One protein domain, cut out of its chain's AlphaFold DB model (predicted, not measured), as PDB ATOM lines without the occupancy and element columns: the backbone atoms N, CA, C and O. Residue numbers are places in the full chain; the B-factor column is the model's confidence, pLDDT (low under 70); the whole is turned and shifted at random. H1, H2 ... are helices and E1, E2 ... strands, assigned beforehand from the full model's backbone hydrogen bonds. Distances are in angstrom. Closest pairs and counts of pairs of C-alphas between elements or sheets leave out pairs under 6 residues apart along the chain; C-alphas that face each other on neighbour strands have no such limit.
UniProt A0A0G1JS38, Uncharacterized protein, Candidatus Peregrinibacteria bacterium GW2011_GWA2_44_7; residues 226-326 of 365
ATOM      1  N   ILE A 226      -1.014 -27.805  -6.036       91.69
ATOM      2  CA  ILE A 226       0.195 -27.153  -5.515       91.69
ATOM      3  C   ILE A 226       1.320 -28.188  -5.481       91.69
ATOM      4  O   ILE A 226       1.228 -29.180  -4.753       91.69
ATOM      5  N   THR A 227       2.377 -27.971  -6.255       86.56
ATOM      6  CA  THR A 227       3.527 -28.884  -6.347       86.56
ATOM      7  C   THR A 227       4.689 -28.443  -5.470       86.56
ATOM      8  O   THR A 227       5.446 -29.285  -4.998       86.56
ATOM      9  N   GLU A 228       4.785 -27.146  -5.190       88.19
ATOM     10  CA  GLU A 228       5.847 -26.556  -4.386       88.19
ATOM     11  C   GLU A 228       5.324 -25.364  -3.582       88.19
ATOM     12  O   GLU A 228       4.450 -24.615  -4.029       88.19
ATOM     13  N   ILE A 229       5.886 -25.198  -2.383       89.50
ATOM     14  CA  ILE A 229       5.816 -23.968  -1.599       89.50
ATOM     15  C   ILE A 229       7.250 -23.609  -1.221       89.50
ATOM     16  O   ILE A 229       7.931 -24.383  -0.546       89.50
ATOM     17  N   GLU A 230       7.708 -22.447  -1.670       86.31
ATOM     18  CA  GLU A 230       9.078 -21.996  -1.483       86.31
ATOM     19  C   GLU A 230       9.355 -21.703  -0.003       86.31
ATOM     20  O   GLU A 230       8.661 -20.909   0.646       86.31
ATOM     21  N   ASN A 231      10.405 -22.321   0.535       78.69
ATOM     22  CA  ASN A 231      10.825 -22.092   1.911       78.69
ATOM     23  C   ASN A 231      11.327 -20.654   2.093       78.69
ATOM     24  O   ASN A 231      12.142 -20.157   1.324       78.69
ATOM     25  N   GLY A 232      10.860 -19.986   3.147       81.38
ATOM     26  CA  GLY A 232      11.260 -18.617   3.485       81.38
ATOM     27  C   GLY A 232      10.439 -17.536   2.782       81.38
ATOM     28  O   GLY A 232      10.113 -16.543   3.426       81.38
ATOM     29  N   TYR A 233      10.030 -17.742   1.526       83.69
ATOM     30  CA  TYR A 233       9.210 -16.773   0.792       83.69
ATOM     31  C   TYR A 233       7.720 -17.123   0.769       83.69
ATOM     32  O   TYR A 233       6.896 -16.221   0.685       83.69
ATOM     33  N   GLY A 234       7.334 -18.393   0.908       90.25
ATOM     34  CA  GLY A 234       5.925 -18.801   0.916       90.25
ATOM     35  C   GLY A 234       5.216 -18.604  -0.427       90.25
ATOM     36  O   GLY A 234       3.985 -18.576  -0.465       90.25
ATOM     37  N   ASN A 235       5.977 -18.441  -1.509       93.69
ATOM     38  CA  ASN A 235       5.471 -18.469  -2.876       93.69
ATOM     39  C   ASN A 235       5.102 -19.901  -3.246       93.69
ATOM     40  O   ASN A 235       5.622 -20.845  -2.653       93.69
ATOM     41  N   ILE A 236       4.183 -20.072  -4.187       93.81
ATOM     42  CA  ILE A 236       3.659 -21.395  -4.525       93.81
ATOM     43  C   ILE A 236       3.817 -21.669  -6.009       93.81
ATOM     44  O   ILE A 236       3.704 -20.767  -6.836       93.81
ATOM     45  N   VAL A 237       4.003 -22.936  -6.346       91.19
ATOM     46  CA  VAL A 237       3.952 -23.418  -7.722       91.19
ATOM     47  C   VAL A 237       2.711 -24.279  -7.865       91.19
ATOM     48  O   VAL A 237       2.481 -25.180  -7.054       91.19
ATOM     49  N   ILE A 238       1.897 -23.986  -8.877       91.31
ATOM     50  CA  ILE A 238       0.671 -24.732  -9.139       91.31
ATOM     51  C   ILE A 238       0.671 -25.285 -10.551       91.31
ATOM     52  O   ILE A 238       0.983 -24.594 -11.523       91.31
ATOM     53  N   GLU A 239       0.258 -26.538 -10.639       88.19
ATOM     54  CA  GLU A 239       0.107 -27.267 -11.877       88.19
ATOM     55  C   GLU A 239      -1.009 -26.694 -12.756       88.19
ATOM     56  O   GLU A 239      -2.134 -26.505 -12.284       88.19
ATOM     57  N   CYS A 240      -0.732 -26.401 -14.030       84.94
ATOM     58  CA  CYS A 240      -1.653 -25.625 -14.856       84.94
ATOM     59  C   CYS A 240      -1.604 -25.981 -16.357       84.94
ATOM     60  O   CYS A 240      -0.559 -26.338 -16.903       84.94
ATOM     61  N   PRO A 241      -2.725 -25.856 -17.089       75.38
ATOM     62  CA  PRO A 241      -2.681 -25.865 -18.543       75.38
ATOM     63  C   PRO A 241      -1.987 -24.593 -19.064       75.38
ATOM     64  O   PRO A 241      -2.167 -23.503 -18.520       75.38
ATOM     65  N   ASP A 242      -1.205 -24.726 -20.137       71.69
ATOM     66  CA  ASP A 242      -0.515 -23.613 -20.807       71.69
ATOM     67  C   ASP A 242      -1.501 -22.757 -21.622       71.69
ATOM     68  O   ASP A 242      -1.587 -22.882 -22.843       71.69
ATOM     69  N   ILE A 243      -2.329 -21.962 -20.936       82.31
ATOM     70  CA  ILE A 243      -3.437 -21.225 -21.575       82.31
ATOM     71  C   ILE A 243      -3.548 -19.744 -21.192       82.31
ATOM     72  O   ILE A 243      -4.274 -19.018 -21.866       82.31
ATOM     73  N   TYR A 244      -2.854 -19.280 -20.148       89.25
ATOM     74  CA  TYR A 244      -3.033 -17.918 -19.628       89.25
ATOM     75  C   TYR A 244      -2.099 -16.909 -20.292       89.25
ATOM     76  O   TYR A 244      -0.889 -17.128 -20.386       89.25
ATOM     77  N   GLN A 245      -2.652 -15.768 -20.701       92.00
ATOM     78  CA  GLN A 245      -1.898 -14.710 -21.375       92.00
ATOM     79  C   GLN A 245      -1.411 -13.635 -20.401       92.00
ATOM     80  O   GLN A 245      -1.988 -13.413 -19.340       92.00
ATOM     81  N   ILE A 246      -0.341 -12.924 -20.763       93.50
ATOM     82  CA  ILE A 246       0.155 -11.790 -19.969       93.50
ATOM     83  C   ILE A 246      -0.937 -10.717 -19.844       93.50
ATOM     84  O   ILE A 246      -1.564 -10.346 -20.833       93.50
ATOM     85  N   GLY A 247      -1.129 -10.208 -18.627       93.94
ATOM     86  CA  GLY A 247      -2.178  -9.262 -18.246       93.94
ATOM     87  C   GLY A 247      -3.474  -9.932 -17.783       93.94
ATOM     88  O   GLY A 247      -4.335  -9.268 -17.206       93.94
ATOM     89  N   GLU A 248      -3.624 -11.242 -17.992       95.19
ATOM     90  CA  GLU A 248      -4.821 -11.966 -17.580       95.19
ATOM     91  C   GLU A 248      -4.913 -12.080 -16.053       95.19
ATOM     92  O   GLU A 248      -3.923 -12.324 -15.358       95.19
ATOM     93  N   LYS A 249      -6.126 -11.902 -15.519       96.19
ATOM     94  CA  LYS A 249      -6.433 -12.098 -14.100       96.19
ATOM     95  C   LYS A 249      -6.876 -13.538 -13.883       96.19
ATOM     96  O   LYS A 249      -7.872 -13.976 -14.451       96.19
ATOM     97  N   ILE A 250      -6.156 -14.251 -13.035       95.75
ATOM     98  CA  ILE A 250      -6.358 -15.661 -12.733       95.75
ATOM     99  C   ILE A 250      -6.985 -15.761 -11.346       95.75
ATOM    100  O   ILE A 250      -6.382 -15.339 -10.359       95.75
ATOM    101  N   ALA A 251      -8.193 -16.307 -11.269       96.62
ATOM    102  CA  ALA A 251      -8.847 -16.635 -10.013       96.62
ATOM    103  C   ALA A 251      -8.385 -18.013  -9.534       96.62
ATOM    104  O   ALA A 251      -8.419 -18.985 -10.291       96.62
ATOM    105  N   VAL A 252      -7.994 -18.083  -8.262       96.31
ATOM    106  CA  VAL A 252      -7.608 -19.321  -7.584       96.31
ATOM    107  C   VAL A 252      -8.603 -19.596  -6.466       96.31
ATOM    108  O   VAL A 252      -8.801 -18.761  -5.578       96.31
ATOM    109  N   LEU A 253      -9.248 -20.760  -6.514       96.25
ATOM    110  CA  LEU A 253     -10.331 -21.128  -5.611       96.25
ATOM    111  C   LEU A 253     -10.076 -22.478  -4.931       96.25
ATOM    112  O   LEU A 253      -9.411 -23.359  -5.473       96.25
ATOM    113  N   LYS A 254     -10.670 -22.656  -3.751       95.06
ATOM    114  CA  LYS A 254     -10.787 -23.950  -3.071       95.06
ATOM    115  C   LYS A 254     -12.250 -24.190  -2.730       95.06
ATOM    116  O   LYS A 254     -12.867 -23.359  -2.070       95.06
ATOM    117  N   ASP A 255     -12.801 -25.308  -3.195       92.62
ATOM    118  CA  ASP A 255     -14.199 -25.700  -2.955       92.62
ATOM    119  C   ASP A 255     -15.196 -24.579  -3.323       92.62
ATOM    120  O   ASP A 255     -16.107 -24.245  -2.564       92.62
ATOM    121  N   GLY A 256     -14.958 -23.925  -4.467       92.19
ATOM    122  CA  GLY A 256     -15.753 -22.799  -4.971       92.19
ATOM    123  C   GLY A 256     -15.534 -21.459  -4.253       92.19
ATOM    124  O   GLY A 256     -16.132 -20.457  -4.641       92.19
ATOM    125  N   LYS A 257     -14.682 -21.398  -3.221       93.12
ATOM    126  CA  LYS A 257     -14.357 -20.155  -2.506       93.12
ATOM    127  C   LYS A 257     -13.114 -19.501  -3.093       93.12
ATOM    128  O   LYS A 257     -12.058 -20.128  -3.154       93.12
ATOM    129  N   LEU A 258     -13.229 -18.226  -3.469       95.62
ATOM    130  CA  LEU A 258     -12.114 -17.434  -3.985       95.62
ATOM    131  C   LEU A 258     -11.046 -17.229  -2.904       95.62
ATOM    132  O   LEU A 258     -11.263 -16.513  -1.922       95.62
ATOM    133  N   LEU A 259      -9.874 -17.826  -3.110       95.56
ATOM    134  CA  LEU A 259      -8.723 -17.609  -2.245       95.56
ATOM    135  C   LEU A 259      -8.062 -16.283  -2.594       95.56
ATOM    136  O   LEU A 259      -7.948 -15.429  -1.716       95.56
ATOM    137  N   PHE A 260      -7.691 -16.104  -3.864       96.12
ATOM    138  CA  PHE A 260      -7.044 -14.895  -4.365       96.12
ATOM    139  C   PHE A 260      -7.140 -14.747  -5.887       96.12
ATOM    140  O   PHE A 260      -7.542 -15.673  -6.593       96.12
ATOM    141  N   ILE A 261      -6.750 -13.567  -6.379       96.94
ATOM    142  CA  ILE A 261      -6.570 -13.289  -7.807       96.94
ATOM    143  C   ILE A 261      -5.122 -12.889  -8.067       96.94
ATOM    144  O   ILE A 261      -4.624 -11.947  -7.450       96.94
ATOM    145  N   ALA A 262      -4.483 -13.588  -9.000       95.88
ATOM    146  CA  ALA A 262      -3.144 -13.294  -9.495       95.88
ATOM    147  C   ALA A 262      -3.218 -12.660 -10.889       95.88
ATOM    148  O   ALA A 262      -4.056 -13.042 -11.700       95.88
ATOM    149  N   GLU A 263      -2.341 -11.710 -11.201       96.19
ATOM    150  CA  GLU A 263      -2.173 -11.231 -12.578       96.19
ATOM    151  C   GLU A 263      -1.013 -11.956 -13.257       96.19
ATOM    152  O   GLU A 263       0.086 -12.011 -12.706       96.19
ATOM    153  N   LYS A 264      -1.237 -12.496 -14.456       95.12
ATOM    154  CA  LYS A 264      -0.191 -13.137 -15.250       95.12
ATOM    155  C   LYS A 264       0.787 -12.089 -15.776       95.12
ATOM    156  O   LYS A 264       0.405 -11.184 -16.514       95.12
ATOM    157  N   ARG A 265       2.063 -12.215 -15.427       94.75
ATOM    158  CA  ARG A 265       3.145 -11.293 -15.796       94.75
ATOM    159  C   ARG A 265       4.341 -12.060 -16.349       94.75
ATOM    160  O   ARG A 265       4.418 -13.285 -16.263       94.75
ATOM    161  N   LYS A 266       5.288 -11.312 -16.922       89.69
ATOM    162  CA  LYS A 266       6.609 -11.844 -17.295       89.69
ATOM    163  C   LYS A 266       7.571 -11.905 -16.104       89.69
ATOM    164  O   LYS A 266       8.505 -12.693 -16.135       89.69
ATOM    165  N   ALA A 267       7.365 -11.049 -15.103       89.06
ATOM    166  CA  ALA A 267       8.230 -10.882 -13.940       89.06
ATOM    167  C   ALA A 267       7.438 -10.280 -12.761       89.06
ATOM    168  O   ALA A 267       6.244 -10.012 -12.884       89.06
ATOM    169  N   PHE A 268       8.112 -10.045 -11.634       88.69
ATOM    170  CA  PHE A 268       7.571  -9.345 -10.463       88.69
ATOM    171  C   PHE A 268       7.642  -7.822 -10.667       88.69
ATOM    172  O   PHE A 268       8.474  -7.146 -10.077       88.69
ATOM    173  N   ASP A 269       6.816  -7.294 -11.569       88.19
ATOM    174  CA  ASP A 269       6.851  -5.897 -12.039       88.19
ATOM    175  C   ASP A 269       5.597  -5.084 -11.661       88.19
ATOM    176  O   ASP A 269       5.305  -4.052 -12.267       88.19
ATOM    177  N   LEU A 270       4.835  -5.567 -10.678       88.44
ATOM    178  CA  LEU A 270       3.715  -4.845 -10.075       88.44
ATOM    179  C   LEU A 270       4.136  -4.141  -8.781       88.44
ATOM    180  O   LEU A 270       5.211  -4.395  -8.250       88.44
ATOM    181  N   ASP A 271       3.252  -3.288  -8.262       88.81
ATOM    182  CA  ASP A 271       3.425  -2.657  -6.952       88.81
ATOM    183  C   ASP A 271       3.475  -3.695  -5.812       88.81
ATOM    184  O   ASP A 271       2.866  -4.770  -5.894       88.81
ATOM    185  N   GLU A 272       4.131  -3.320  -4.711       87.88
ATOM    186  CA  GLU A 272       4.178  -4.082  -3.458       87.88
ATOM    187  C   GLU A 272       2.779  -4.563  -3.025       87.88
ATOM    188  O   GLU A 272       1.774  -3.841  -3.083       87.88
ATOM    189  N   GLY A 273       2.703  -5.822  -2.585       85.81
ATOM    190  CA  GLY A 273       1.470  -6.434  -2.093       85.81
ATOM    191  C   GLY A 273       0.514  -6.931  -3.183       85.81
ATOM    192  O   GLY A 273      -0.533  -7.502  -2.861       85.81
ATOM    193  N   LYS A 274       0.834  -6.754  -4.473       90.88
ATOM    194  CA  LYS A 274       0.078  -7.375  -5.571       90.88
ATOM    195  C   LYS A 274       0.457  -8.843  -5.728       90.88
ATOM    196  O   LYS A 274       1.623  -9.207  -5.612       90.88
ATOM    197  N   ILE A 275      -0.536  -9.678  -6.033       94.75
ATOM    198  CA  ILE A 275      -0.304 -11.086  -6.359       94.75
ATOM    199  C   ILE A 275      -0.068 -11.207  -7.860       94.75
ATOM    200  O   ILE A 275      -0.901 -10.789  -8.670       94.75
ATOM    201  N   VAL A 276       1.057 -11.810  -8.220       95.12
ATOM    202  CA  VAL A 276       1.442 -12.082  -9.602       95.12
ATOM    203  C   VAL A 276       1.542 -13.576  -9.843       95.12
ATOM    204  O   VAL A 276       1.819 -14.357  -8.934       95.12
ATOM    205  N   SER A 277       1.336 -13.958 -11.096       94.44
ATOM    206  CA  SER A 277       1.681 -15.268 -11.617       94.44
ATOM    207  C   SER A 277       2.709 -15.101 -12.734       94.44
ATOM    208  O   SER A 277       2.495 -14.321 -13.657       94.44
ATOM    209  N   VAL A 278       3.816 -15.831 -12.669       91.56
ATOM    210  CA  VAL A 278       4.830 -15.917 -13.728       91.56
ATOM    211  C   VAL A 278       4.974 -17.374 -14.164       91.56
ATOM    212  O   VAL A 278       4.478 -18.282 -13.494       91.56
ATOM    213  N   ASP A 279       5.574 -17.619 -15.329       87.06
ATOM    214  CA  ASP A 279       5.905 -18.997 -15.703       87.06
ATOM    215  C   ASP A 279       6.982 -19.511 -14.751       87.06
ATOM    216  O   ASP A 279       7.993 -18.836 -14.545       87.06
ATOM    217  N   ALA A 280       6.761 -20.681 -14.151       77.62
ATOM    218  CA  ALA A 280       7.813 -21.331 -13.389       77.62
ATOM    219  C   ALA A 280       8.957 -21.709 -14.342       77.62
ATOM    220  O   ALA A 280       8.722 -22.185 -15.458       77.62
ATOM    221  N   SER A 281      10.201 -21.499 -13.912       64.38
ATOM    222  CA  SER A 281      11.377 -21.980 -14.636       64.38
ATOM    223  C   SER A 281      11.367 -23.509 -14.632       64.38
ATOM    224  O   SER A 281      11.612 -24.080 -13.579       64.38
ATOM    225  N   GLU A 282      11.040 -24.112 -15.783       56.94
ATOM    226  CA  GLU A 282      10.907 -25.555 -16.078       56.94
ATOM    227  C   GLU A 282      10.227 -26.412 -14.985       56.94
ATOM    228  O   GLU A 282      10.761 -26.584 -13.891       56.94
ATOM    229  N   PRO A 283       9.063 -27.035 -15.253       48.78
ATOM    230  CA  PRO A 283       8.442 -27.907 -14.266       48.78
ATOM    231  C   PRO A 283       9.337 -29.126 -14.013       48.78
ATOM    232  O   PRO A 283       9.450 -30.024 -14.843       48.78
ATOM    233  N   GLN A 284       9.949 -29.167 -12.833       53.09
ATOM    234  CA  GLN A 284      10.995 -30.128 -12.480       53.09
ATOM    235  C   GLN A 284      10.507 -31.590 -12.348       53.09
ATOM    236  O   GLN A 284      11.318 -32.484 -12.128       53.09
ATOM    237  N   ILE A 285       9.197 -31.850 -12.488       53.94
ATOM    238  CA  ILE A 285       8.556 -33.144 -12.177       53.94
ATOM    239  C   ILE A 285       7.680 -33.690 -13.343       53.94
ATOM    240  O   ILE A 285       6.929 -34.641 -13.142       53.94
ATOM    241  N   MET A 286       7.701 -33.131 -14.569       52.72
ATOM    242  CA  MET A 286       6.541 -33.296 -15.476       52.72
ATOM    243  C   MET A 286       6.700 -33.708 -16.949       52.72
ATOM    244  O   MET A 286       7.656 -33.383 -17.643       52.72
ATOM    245  N   ASP A 287       5.604 -34.338 -17.410       52.78
ATOM    246  CA  ASP A 287       5.130 -34.540 -18.788       52.78
ATOM    247  C   ASP A 287       5.139 -33.230 -19.604       52.78
ATOM    248  O   ASP A 287       4.595 -32.206 -19.184       52.78
ATOM    249  N   SER A 288       5.721 -33.275 -20.805       48.91
ATOM    250  CA  SER A 288       6.092 -32.127 -21.644       48.91
ATOM    251  C   SER A 288       4.926 -31.262 -22.150       48.91
ATOM    252  O   SER A 288       5.148 -30.300 -22.883       48.91
ATOM    253  N   LYS A 289       3.676 -31.615 -21.831       52.38
ATOM    254  CA  LYS A 289       2.462 -30.889 -22.252       52.38
ATOM    255  C   LYS A 289       1.866 -29.988 -21.175       52.38
ATOM    256  O   LYS A 289       0.855 -29.335 -21.435       52.38
ATOM    257  N   LYS A 290       2.441 -29.970 -19.976       61.41
ATOM    258  CA  LYS A 290       1.927 -29.190 -18.854       61.41
ATOM    259  C   LYS A 290       2.936 -28.138 -18.399       61.41
ATOM    260  O   LYS A 290       4.143 -28.355 -18.496       61.41
ATOM    261  N   ARG A 291       2.444 -26.992 -17.923       72.31
ATOM    262  CA  ARG A 291       3.270 -25.912 -17.368       72.31
ATOM    263  C   ARG A 291       2.885 -25.655 -15.924       72.31
ATOM    264  O   ARG A 291       1.749 -25.860 -15.516       72.31
ATOM    265  N   ALA A 292       3.836 -25.151 -15.159       83.25
ATOM    266  CA  ALA A 292       3.576 -24.736 -13.798       83.25
ATOM    267  C   ALA A 292       3.547 -23.207 -13.714       83.25
ATOM    268  O   ALA A 292       4.375 -22.515 -14.315       83.25
ATOM    269  N   LEU A 293       2.574 -22.675 -12.977       89.50
ATOM    270  CA  LEU A 293       2.495 -21.257 -12.659       89.50
ATOM    271  C   LEU A 293       3.142 -21.020 -11.303       89.50
ATOM    272  O   LEU A 293       2.697 -21.572 -10.297       89.50
ATOM    273  N   TYR A 294       4.154 -20.163 -11.278       91.94
ATOM    274  CA  TYR A 294       4.713 -19.644 -10.040       91.94
ATOM    275  C   TYR A 294       3.875 -18.447  -9.599       91.94
ATOM    276  O   TYR A 294       3.696 -17.498 -10.366       91.94
ATOM    277  N   MET A 295       3.328 -18.490  -8.389       94.56
ATOM    278  CA  MET A 295       2.478 -17.444  -7.831       94.56
ATOM    279  C   MET A 295       3.103 -16.861  -6.569       94.56
ATOM    280  O   MET A 295       3.513 -17.590  -5.665       94.56
ATOM    281  N   ALA A 296       3.132 -15.534  -6.499       94.44
ATOM    282  CA  ALA A 296       3.787 -14.804  -5.423       94.44
ATOM    283  C   ALA A 296       3.073 -13.498  -5.100       94.44
ATOM    284  O   ALA A 296       2.331 -12.961  -5.924       94.44
ATOM    285  N   ILE A 297       3.371 -12.957  -3.922       93.00
ATOM    286  CA  ILE A 297       3.108 -11.556  -3.594       93.00
ATOM    287  C   ILE A 297       4.388 -10.770  -3.855       93.00
ATOM    288  O   ILE A 297       5.450 -11.155  -3.368       93.00
ATOM    289  N   VAL A 298       4.294  -9.663  -4.592       90.50
ATOM    290  CA  VAL A 298       5.429  -8.748  -4.760       90.50
ATOM    291  C   VAL A 298       5.848  -8.217  -3.390       90.50
ATOM    292  O   VAL A 298       5.029  -7.619  -2.690       90.50
ATOM    293  N   GLU A 299       7.107  -8.474  -3.025       86.69
ATOM    294  CA  GLU A 299       7.711  -8.121  -1.730       86.69
ATOM    295  C   GLU A 299       6.940  -8.668  -0.510       86.69
ATOM    296  O   GLU A 299       6.898  -8.058   0.556       86.69
ATOM    297  N   GLY A 300       6.334  -9.853  -0.639       89.00
ATOM    298  CA  GLY A 300       5.594 -10.476   0.456       89.00
ATOM    299  C   GLY A 300       5.579 -12.000   0.420       89.00
ATOM    300  O   GLY A 300       6.221 -12.635  -0.412       89.00
ATOM    301  N   HIS A 301       4.810 -12.582   1.344       93.06
ATOM    302  CA  HIS A 301       4.698 -14.029   1.515       93.06
ATOM    303  C   HIS A 301       3.282 -14.517   1.208       93.06
ATOM    304  O   HIS A 301       2.371 -14.303   2.013       93.06
ATOM    305  N   LEU A 302       3.086 -15.186   0.065       94.50
ATOM    306  CA  LEU A 302       1.750 -15.561  -0.408       94.50
ATOM    307  C   LEU A 302       1.030 -16.527   0.540       94.50
ATOM    308  O   LEU A 302      -0.064 -16.213   1.003       94.50
ATOM    309  N   ALA A 303       1.620 -17.677   0.867       94.50
ATOM    310  CA  ALA A 303       0.956 -18.675   1.706       94.50
ATOM    311  C   ALA A 303       0.569 -18.151   3.107       94.50
ATOM    312  O   ALA A 303      -0.607 -18.275   3.463       94.50
ATOM    313  N   PRO A 304       1.461 -17.476   3.864       93.50
ATOM    314  CA  PRO A 304       1.087 -16.840   5.131       93.50
ATOM    315  C   PRO A 304       0.009 -15.759   4.979       93.50
ATOM    316  O   PRO A 304      -0.858 -15.609   5.842       93.50
ATOM    317  N   PHE A 305       0.041 -14.998   3.882       93.06
ATOM    318  CA  PHE A 305      -0.970 -13.982   3.607       93.06
ATOM    319  C   PHE A 305      -2.354 -14.601   3.381       93.06
ATOM    320  O   PHE A 305      -3.330 -14.126   3.963       93.06
ATOM    321  N   ILE A 306      -2.448 -15.678   2.595       94.69
ATOM    322  CA  ILE A 306      -3.714 -16.390   2.363       94.69
ATOM    323  C   ILE A 306      -4.229 -17.037   3.648       94.69
ATOM    324  O   ILE A 306      -5.420 -16.929   3.936       94.69
ATOM    325  N   GLU A 307      -3.353 -17.625   4.465       94.81
ATOM    326  CA  GLU A 307      -3.740 -18.164   5.771       94.81
ATOM    327  C   GLU A 307      -4.342 -17.076   6.665       94.81
ATOM    328  O   GLU A 307      -5.407 -17.267   7.246       94.81
ATOM    329  N   LYS A 308      -3.730 -15.893   6.703       92.12
ATOM    330  CA  LYS A 308      -4.230 -14.768   7.496       92.12
ATOM    331  C   LYS A 308      -5.532 -14.173   6.953       92.12
ATOM    332  O   LYS A 308      -6.422 -13.847   7.735       92.12
ATOM    333  N   LEU A 309      -5.646 -14.012   5.635       91.62
ATOM    334  CA  LEU A 309      -6.807 -13.395   4.989       91.62
ATOM    335  C   LEU A 309      -8.023 -14.333   4.946       91.62
ATOM    336  O   LEU A 309      -9.162 -13.873   5.024       91.62
ATOM    337  N   ARG A 310      -7.796 -15.640   4.765       92.69
ATOM    338  CA  ARG A 310      -8.851 -16.638   4.514       92.69
ATOM    339  C   ARG A 310      -9.009 -17.678   5.615       92.69
ATOM    340  O   ARG A 310      -9.986 -18.420   5.579       92.69
ATOM    341  N   GLY A 311      -8.070 -17.772   6.554       92.12
ATOM    342  CA  GLY A 311      -8.005 -18.893   7.495       92.12
ATOM    343  C   GLY A 311      -7.675 -20.222   6.810       92.12
ATOM    344  O   GLY A 311      -8.004 -21.276   7.345       92.12
ATOM    345  N   PHE A 312      -7.091 -20.185   5.604       93.50
ATOM    346  CA  PHE A 312      -6.776 -21.374   4.816       93.50
ATOM    347  C   PHE A 312      -5.269 -21.512   4.630       93.50
ATOM    348  O   PHE A 312      -4.644 -20.710   3.937       93.50
ATOM    349  N   LYS A 313      -4.696 -22.551   5.235       93.94
ATOM    350  CA  LYS A 313      -3.280 -22.877   5.102       93.94
ATOM    351  C   LYS A 313      -3.038 -23.582   3.767       93.94
ATOM    352  O   LYS A 313      -3.638 -24.618   3.501       93.94
ATOM    353  N   LEU A 314      -2.184 -23.015   2.917       92.75
ATOM    354  CA  LEU A 314      -1.774 -23.660   1.667       92.75
ATOM    355  C   LEU A 314      -0.725 -24.740   1.956       92.75
ATOM    356  O   LEU A 314       0.229 -24.488   2.688       92.75
ATOM    357  N   GLU A 315      -0.894 -25.924   1.365       90.94
ATOM    358  CA  GLU A 315       0.011 -27.065   1.532       90.94
ATOM    359  C   GLU A 315       0.243 -27.779   0.194       90.94
ATOM    360  O   GLU A 315      -0.623 -27.795  -0.685       90.94
ATOM    361  N   ILE A 316       1.423 -28.385   0.033       88.25
ATOM    362  CA  ILE A 316       1.761 -29.180  -1.155       88.25
ATOM    363  C   ILE A 316       0.786 -30.356  -1.284       88.25
ATOM    364  O   ILE A 316       0.522 -31.077  -0.322       88.25
ATOM    365  N   GLY A 317       0.276 -30.570  -2.494       86.31
ATOM    366  CA  GLY A 317      -0.746 -31.566  -2.800       86.31
ATOM    367  C   GLY A 317      -2.177 -31.026  -2.732       86.31
ATOM    368  O   GLY A 317      -3.082 -31.697  -3.226       86.31
ATOM    369  N   HIS A 318      -2.407 -29.818  -2.198       91.00
ATOM    370  CA  HIS A 318      -3.727 -29.190  -2.281       91.00
ATOM    371  C   HIS A 318      -4.157 -29.025  -3.734       91.00
ATOM    372  O   HIS A 318      -3.421 -28.481  -4.554       91.00
ATOM    373  N   GLN A 319      -5.375 -29.473  -4.032       92.69
ATOM    374  CA  GLN A 319      -6.012 -29.276  -5.324       92.69
ATOM    375  C   GLN A 319      -6.860 -28.002  -5.296       92.69
ATOM    376  O   GLN A 319      -7.756 -27.856  -4.458       92.69
ATOM    377  N   LEU A 320      -6.552 -27.087  -6.209       94.69
ATOM    378  CA  LEU A 320      -7.188 -25.789  -6.375       94.69
ATOM    379  C   LEU A 320      -7.900 -25.724  -7.728       94.69
ATOM    380  O   LEU A 320      -7.477 -26.337  -8.705       94.69
ATOM    381  N   GLU A 321      -8.973 -24.951  -7.796       94.62
ATOM    382  CA  GLU A 321      -9.584 -24.562  -9.063       94.62
ATOM    383  C   GLU A 321      -8.885 -23.298  -9.572       94.62
ATOM    384  O   GLU A 321      -8.717 -22.332  -8.825       94.62
ATOM    385  N   ILE A 322      -8.478 -23.310 -10.841       93.44
ATOM    386  CA  ILE A 322      -7.806 -22.185 -11.497       93.44
ATOM    387  C   ILE A 322      -8.554 -21.869 -12.782       93.44
ATOM    388  O   ILE A 322      -8.791 -22.752 -13.607       93.44
ATOM    389  N   ARG A 323      -8.929 -20.603 -12.957       94.19
ATOM    390  CA  ARG A 323      -9.607 -20.115 -14.162       94.19
ATOM    391  C   ARG A 323      -9.414 -18.618 -14.333       94.19
ATOM    392  O   ARG A 323      -8.989 -17.929 -13.410       94.19
ATOM    393  N   THR A 324      -9.765 -18.104 -15.505       95.69
ATOM    394  CA  THR A 324      -9.860 -16.662 -15.730       95.69
ATOM    395  C   THR A 324     -10.866 -16.060 -14.745       95.69
ATOM    396  O   THR A 324     -11.983 -16.565 -14.582       95.69
ATOM    397  N   ALA A 325     -10.456 -14.999 -14.056       95.69
ATOM    398  CA  ALA A 325     -11.295 -14.291 -13.107       95.69
ATOM    399  C   ALA A 325     -12.399 -13.525 -13.843       95.69
ATOM    400  O   ALA A 325     -12.153 -12.847 -14.842       95.69
ATOM    401  N   THR A 326     -13.618 -13.579 -13.318       96.00
ATOM    402  CA  THR A 326     -14.694 -12.705 -13.790       96.00
ATOM    403  C   THR A 326     -14.491 -11.279 -13.280       96.00
ATOM    404  O   THR A 326     -13.875 -11.043 -12.239       96.00
TER     405      THR A 326
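What this domain is: This is residues 226 to 326 of the 365 residues of an uncharacterized protein of Candidatus Peregrinibacteria bacterium GW2011_GWA2_44_7 (UniProt A0A0G1JS38). Picture one strongly twisted sheet of seven strands curled like part of a barrel, with the short helix H1 across one end and a gap left open between the edge strands E1 and E7. The sheet is folded back on itself into two leaves, E1 E2 E6 E5 facing E3 E7, with the long strand E4 as the hinge. The 101 printed residues run E1 E2 E3 E4 E5 E6 H1 E7, the sheet order is E1 E2 E6 E5 E4 E3 E7, mixed, and the class is mostly strand, though under half of the residues are in named elements. The whole is compact and rounded, with a radius of gyration of the C-alphas of 12.5 A and spans of 35 by 30 by 28 A.

How they stand to each other: Begin at E1, residues 226 to 229, which forms an antiparallel hairpin with E2, residues 236 to 240; look for N 227 and O 237, 2.9 A apart. Next come E3, residues 249 to 254, and E4, residues 257 to 264, an antiparallel hairpin with N 252 and O 260 at 3.0 A. E4 is staggered: its residues 257 to 263 pair with E3, and 263 to 264 with E5, residues 275 to 279. E5 and E4 are parallel at 59 degrees, with N 277 and O 263 at 2.8 A. E6, residues 291 to 297, makes an antiparallel hairpin with E5, N 278 and O 294 being 2.8 A apart, and is also antiparallel to E2, with N 238 and O 293 at 2.9 A. H1, residues 302 to 310, is on the sheet at a height of 8.1 A, over none of the strands, but only just: 2 of its 9 C-alphas fall on E4. Its closest C-alphas to E6 are Leu 302 and Ala 296, 5.5 A apart, and to E4 Arg 310 and Leu 259, 6.8 A apart. In H1 every O i to N i+4 pair is within hydrogen-bond range. Last, E7, residues 321 to 324, is antiparallel to E3, with N 253 and O 321 at 2.8 A, and is apart from E1.

Where its parts are: Find C-alpha 226 at (0.195, -27.153, -5.515), where E1 begins. E4 starts at C-alpha 257, (-14.357, -20.155, -2.506), and runs 20.3 A; E6 runs 19.9 A, E3 16.8 A, E5 13.7 A, E2 12.4 A and H1 11.7 A. E7 ends at C-alpha 324, (-9.860, -16.662, -15.730).

The domain as a whole: The two C-alphas farthest apart are those of Ser 288 and Lys 308, 35.5 A. The printed part has no cut. The one long link, E5 to E6, has 11 residues, and pLDDT falls under 70 at residues 281 to 290; the mean of the printed part is 87.3.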